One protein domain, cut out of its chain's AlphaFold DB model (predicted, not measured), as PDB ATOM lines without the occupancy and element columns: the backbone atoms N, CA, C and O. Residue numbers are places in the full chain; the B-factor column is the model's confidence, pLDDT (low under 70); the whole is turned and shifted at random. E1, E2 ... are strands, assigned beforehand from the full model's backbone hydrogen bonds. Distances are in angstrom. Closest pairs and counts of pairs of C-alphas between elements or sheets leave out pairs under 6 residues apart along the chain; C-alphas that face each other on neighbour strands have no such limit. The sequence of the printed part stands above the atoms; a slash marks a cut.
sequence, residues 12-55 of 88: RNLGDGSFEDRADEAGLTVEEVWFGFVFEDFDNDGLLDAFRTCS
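What this domain is: This is residues 12 to 55 of the 88 residues of an uncharacterized protein of Planctomycetes bacterium (UniProt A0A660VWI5). A two-stranded hairpin, E2 and E3, makes the main body, and the stretch before it runs off from the hairpin's open end, folding back on itself at E1, where residues 14 to 19 stick out. The 44 printed residues hold three named strands, E1, E2, E3 in chain order, and no named helix; the class is all strand, though under half of the residues are in named elements. The whole is loose, radius of gyration of the C-alphas 12.7 A, spanning 37 by 26 by 15 A.

Where its parts are: E2, residues 33 to 40, measures 21.1 A from C-alpha 33 at (236.216, 161.451, 242.555) and bends by 50 degrees at residue 36. E3, residues 49 to 55, measures 20.1 A and ends at C-alpha 55 (239.912, 165.572, 244.881). E1 is residues 19 to 21, 6.8 A.

How they stand to each other: E2 and E3 form an antiparallel hairpin at 156 degrees; N 51 and O 38 are 2.8 A apart, within hydrogen-bond range. E1 is apart from both and pairs with no named strand, but residues 12 to 13 pair antiparallel with its residues 19 to 20.

The domain as a whole: The C-alphas of Asp 16 and Ser 55, the two farthest apart, are 37.2 A apart. The printed part has no cut; the E1 to E2 link is long, 11 residues. Residues 29 to 32 and 55 have pLDDT under 70.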
ATOM      1  N   ARG A  12     221.332 165.251 227.458       85.75
ATOM      2  CA  ARG A  12     220.921 166.318 226.549       85.75
ATOM      3  C   ARG A  12     219.431 166.185 226.261       85.75
ATOM      4  O   ARG A  12     218.987 165.150 225.772       85.75
ATOM      5  N   ASN A  13     218.669 167.241 226.532       91.06
ATOM      6  CA  ASN A  13     217.271 167.321 226.122       91.06
ATOM      7  C   ASN A  13     217.180 167.528 224.599       91.06
ATOM      8  O   ASN A  13     217.871 168.391 224.051       91.06
ATOM      9  N   LEU A  14     216.342 166.735 223.928       90.06
ATOM     10  CA  LEU A  14     216.161 166.775 222.471       90.06
ATOM     11  C   LEU A  14     214.933 167.596 222.021       90.06
ATOM     12  O   LEU A  14     214.745 167.810 220.826       90.06
ATOM     13  N   GLY A  15     214.134 168.117 222.960       86.69
ATOM     14  CA  GLY A  15     212.970 168.975 222.696       86.69
ATOM     15  C   GLY A  15     211.648 168.237 222.446       86.69
ATOM     16  O   GLY A  15     210.596 168.865 222.413       86.69
ATOM     17  N   ASP A  16     211.675 166.912 222.330       88.12
ATOM     18  CA  ASP A  16     210.524 166.024 222.102       88.12
ATOM     19  C   ASP A  16     210.095 165.261 223.372       88.12
ATOM     20  O   ASP A  16     209.292 164.333 223.318       88.12
ATOM     21  N   GLY A  17     210.642 165.643 224.530       89.50
ATOM     22  CA  GLY A  17     210.493 164.909 225.792       89.50
ATOM     23  C   GLY A  17     211.492 163.761 225.956       89.50
ATOM     24  O   GLY A  17     211.531 163.144 227.021       89.50
ATOM     25  N   SER A  18     212.334 163.517 224.949       91.00
ATOM     26  CA  SER A  18     213.421 162.547 225.015       91.00
ATOM     27  C   SER A  18     214.714 163.176 225.538       91.00
ATOM     28  O   SER A  18     214.985 164.374 225.380       91.00
ATOM     29  N   PHE A  19     215.533 162.330 226.161       91.75
ATOM     30  CA  PHE A  19     216.837 162.680 226.708       91.75
ATOM     31  C   PHE A  19     217.886 161.692 226.206       91.75
ATOM     32  O   PHE A  19     217.658 160.483 226.207       91.75
ATOM     33  N   GLU A  20     219.042 162.205 225.804       89.31
ATOM     34  CA  GLU A  20     220.154 161.407 225.290       89.31
ATOM     35  C   GLU A  20     221.348 161.488 226.243       89.31
ATOM     36  O   GLU A  20     221.753 162.587 226.626       89.31
ATOM     37  N   ASP A  21     221.917 160.343 226.630       87.19
ATOM     38  CA  ASP A  21     223.130 160.307 227.453       87.19
ATOM     39  C   ASP A  21     224.349 160.699 226.609       87.19
ATOM     40  O   ASP A  21     224.712 160.026 225.648       87.19
ATOM     41  N   ARG A  22     224.979 161.807 226.988       85.56
ATOM     42  CA  ARG A  22     226.159 162.408 226.351       85.56
ATOM     43  C   ARG A  22     227.349 162.477 227.308       85.56
ATOM     44  O   ARG A  22     228.291 163.230 227.069       85.56
ATOM     45  N   ALA A  23     227.319 161.705 228.395       81.44
ATOM     46  CA  ALA A  23     228.380 161.705 229.397       81.44
ATOM     47  C   ALA A  23     229.757 161.344 228.817       81.44
ATOM     48  O   ALA A  23     230.750 161.994 229.141       81.44
ATOM     49  N   ASP A  24     229.811 160.351 227.928       77.69
ATOM     50  CA  ASP A  24     231.057 159.902 227.295       77.69
ATOM     51  C   ASP A  24     231.651 160.983 226.378       77.69
ATOM     52  O   ASP A  24     232.825 161.336 226.484       77.69
ATOM     53  N   GLU A  25     230.802 161.611 225.559       76.75
ATOM     54  CA  GLU A  25     231.207 162.683 224.644       76.75
ATOM     55  C   GLU A  25     231.680 163.944 225.375       76.75
ATOM     56  O   GLU A  25     232.592 164.626 224.906       76.75
ATOM     57  N   ALA A  26     231.104 164.234 226.543       73.31
ATOM     58  CA  ALA A  26     231.524 165.333 227.408       73.31
ATOM     59  C   ALA A  26     232.792 165.012 228.228       73.31
ATOM     60  O   ALA A  26     233.262 165.849 229.003       73.31
ATOM     61  N   GLY A  27     233.365 163.811 228.078       73.75
ATOM     62  CA  GLY A  27     234.547 163.384 228.824       73.75
ATOM     63  C   GLY A  27     234.281 163.261 230.324       73.75
ATOM     64  O   GLY A  27     235.158 163.573 231.134       73.75
ATOM     65  N   LEU A  28     233.063 162.853 230.693       72.06
ATOM     66  CA  LEU A  28     232.623 162.663 232.073       72.06
ATOM     67  C   LEU A  28     232.877 161.231 232.577       72.06
ATOM     68  O   LEU A  28     232.097 160.671 233.342       72.06
ATOM     69  N   THR A  29     233.968 160.611 232.139       68.88
ATOM     70  CA  THR A  29     234.369 159.265 232.561       68.88
ATOM     71  C   THR A  29     235.091 159.316 233.910       68.88
ATOM     72  O   THR A  29     235.956 160.168 234.117       68.88
ATOM     73  N   VAL A  30     234.743 158.418 234.840       61.53
ATOM     74  CA  VAL A  30     235.305 158.396 236.202       61.53
ATOM     75  C   VAL A  30     236.708 157.810 236.175       61.53
ATOM     76  O   VAL A  30     236.904 156.605 236.291       61.53
ATOM     77  N   GLU A  31     237.694 158.689 236.049       62.72
ATOM     78  CA  GLU A  31     239.063 158.426 236.508       62.72
ATOM     79  C   GLU A  31     239.304 159.038 237.907       62.72
ATOM     80  O   GLU A  31     240.273 158.696 238.578       62.72
ATOM     81  N   GLU A  32     238.402 159.914 238.379       64.75
ATOM     82  CA  GLU A  32     238.580 160.741 239.580       64.75
ATOM     83  C   GLU A  32     237.269 160.913 240.371       64.75
ATOM     84  O   GLU A  32     236.179 160.900 239.797       64.75
ATOM     85  N   VAL A  33     237.368 161.138 241.687       70.12
ATOM     86  CA  VAL A  33     236.216 161.451 242.555       70.12
ATOM     87  C   VAL A  33     235.885 162.939 242.471       70.12
ATOM     88  O   VAL A  33     236.759 163.793 242.645       70.12
ATOM     89  N   TRP A  34     234.614 163.253 242.220       76.56
ATOM     90  CA  TRP A  34     234.118 164.622 242.070       76.56
ATOM     91  C   TRP A  34     233.312 165.054 243.296       76.56
ATOM     92  O   TRP A  34     232.572 164.257 243.867       76.56
ATOM     93  N   PHE A  35     233.436 166.325 243.681       78.88
ATOM     94  CA  PHE A  35     232.767 166.901 244.860       78.88
ATOM     95  C   PHE A  35     231.653 167.877 244.496       78.88
ATOM     96  O   PHE A  35     230.762 168.115 245.305       78.88
ATOM     97  N   GLY A  36     231.693 168.445 243.293       79.62
ATOM     98  CA  GLY A  36     230.781 169.508 242.906       79.62
ATOM     99  C   GLY A  36     230.897 169.887 241.437       79.62
ATOM    100  O   GLY A  36     231.913 169.624 240.787       79.62
ATOM    101  N   PHE A  37     229.819 170.501 240.951       83.75
ATOM    102  CA  PHE A  37     229.678 171.082 239.621       83.75
ATOM    103  C   PHE A  37     229.197 172.523 239.740       83.75
ATOM    104  O   PHE A  37     228.333 172.823 240.563       83.75
ATOM    105  N   VAL A  38     229.732 173.385 238.884       87.50
ATOM    106  CA  VAL A  38     229.258 174.753 238.675       87.50
ATOM    107  C   VAL A  38     229.027 174.940 237.182       87.50
ATOM    108  O   VAL A  38     229.839 174.491 236.373       87.50
ATOM    109  N   PHE A  39     227.911 175.578 236.839       86.38
ATOM    110  CA  PHE A  39     227.582 175.957 235.471       86.38
ATOM    111  C   PHE A  39     227.646 177.473 235.355       86.38
ATOM    112  O   PHE A  39     226.897 178.169 236.038       86.38
ATOM    113  N   GLU A  40     228.541 177.961 234.509       84.75
ATOM    114  CA  GLU A  40     228.730 179.383 234.240       84.75
ATOM    115  C   GLU A  40     229.317 179.533 232.838       84.75
ATOM    116  O   GLU A  40     230.035 178.654 232.379       84.75
ATOM    117  N   ASP A  41     228.965 180.605 232.141       87.19
ATOM    118  CA  ASP A  41     229.555 180.949 230.847       87.19
ATOM    119  C   ASP A  41     230.895 181.654 231.117       87.19
ATOM    120  O   ASP A  41     230.919 182.834 231.477       87.19
ATOM    121  N   PHE A  42     232.003 180.906 231.064       83.62
ATOM    122  CA  PHE A  42     233.324 181.432 231.418       83.62
ATOM    123  C   PHE A  42     234.003 182.141 230.246       83.62
ATOM    124  O   PHE A  42     234.873 182.987 230.479       83.62
ATOM    125  N   ASP A  43     233.659 181.787 229.004       88.25
ATOM    126  CA  ASP A  43     234.236 182.383 227.795       88.25
ATOM    127  C   ASP A  43     233.321 183.401 227.093       88.25
ATOM    128  O   ASP A  43     233.746 184.066 226.142       88.25
ATOM    129  N   ASN A  44     232.136 183.637 227.661       86.75
ATOM    130  CA  ASN A  44     231.153 184.622 227.233       86.75
ATOM    131  C   ASN A  44     230.581 184.345 225.829       86.75
ATOM    132  O   ASN A  44     230.170 185.285 225.134       86.75
ATOM    133  N   ASP A  45     230.550 183.083 225.394       84.81
ATOM    134  CA  ASP A  45     230.026 182.687 224.084       84.81
ATOM    135  C   ASP A  45     228.495 182.480 224.063       84.81
ATOM    136  O   ASP A  45     227.899 182.259 223.001       84.81
ATOM    137  N   GLY A  46     227.840 182.645 225.218       86.19
ATOM    138  CA  GLY A  46     226.403 182.462 225.392       86.19
ATOM    139  C   GLY A  46     225.986 181.001 225.572       86.19
ATOM    140  O   GLY A  46     224.782 180.719 225.618       86.19
ATOM    141  N   LEU A  47     226.939 180.072 225.672       84.06
ATOM    142  CA  LEU A  47     226.739 178.687 226.072       84.06
ATOM    143  C   LEU A  47     227.242 178.503 227.510       84.06
ATOM    144  O   LEU A  47     228.210 179.105 227.949       84.06
ATOM    145  N   LEU A  48     226.548 177.669 228.287       82.62
ATOM    146  CA  LEU A  48     226.982 177.369 229.652       82.62
ATOM    147  C   LEU A  48     228.151 176.382 229.629       82.62
ATOM    148  O   LEU A  48     227.987 175.252 229.159       82.62
ATOM    149  N   ASP A  49     229.276 176.765 230.228       82.12
ATOM    150  CA  ASP A  49     230.362 175.842 230.531       82.12
ATOM    151  C   ASP A  49     230.094 175.095 231.841       82.12
ATOM    152  O   ASP A  49     229.364 175.546 232.726       82.12
ATOM    153  N   ALA A  50     230.716 173.924 231.981       82.19
ATOM    154  CA  ALA A  50     230.628 173.103 233.181       82.19
ATOM    155  C   ALA A  50     232.005 172.960 233.838       82.19
ATOM    156  O   ALA A  50     232.913 172.330 233.287       82.19
ATOM    157  N   PHE A  51     232.144 173.498 235.049       81.94
ATOM    158  CA  PHE A  51     233.340 173.357 235.872       81.94
ATOM    159  C   PHE A  51     233.121 172.316 236.969       81.94
ATOM    160  O   PHE A  51     232.096 172.315 237.652       81.94
ATOM    161  N   ARG A  52     234.103 171.432 237.164       81.69
ATOM    162  CA  ARG A  52     234.039 170.335 238.137       81.69
ATOM    163  C   ARG A  52     235.190 170.403 239.125       81.69
ATOM    164  O   ARG A  52     236.333 170.633 238.736       81.69
ATOM    165  N   THR A  53     234.905 170.142 240.394       80.81
ATOM    166  CA  THR A  53     235.933 170.021 241.434       80.81
ATOM    167  C   THR A  53     236.229 168.544 241.690       80.81
ATOM    168  O   THR A  53     235.334 167.817 242.130       80.81
ATOM    169  N   CYS A  54     237.463 168.095 241.457       71.25
ATOM    170  CA  CYS A  54     237.928 166.755 241.830       71.25
ATOM    171  C   CYS A  54     238.851 166.808 243.060       71.25
ATOM    172  O   CYS A  54     239.590 167.775 243.248       71.25
ATOM    173  N   SER A  55     238.820 165.778 243.916       63.19
ATOM    174  CA  SER A  55     239.912 165.572 244.881       63.19
ATOM    175  C   SER A  55     241.013 164.826 244.164       63.19
ATOM    176  O   SER A  55     240.743 163.763 243.612       63.19
TER     177      SER A  55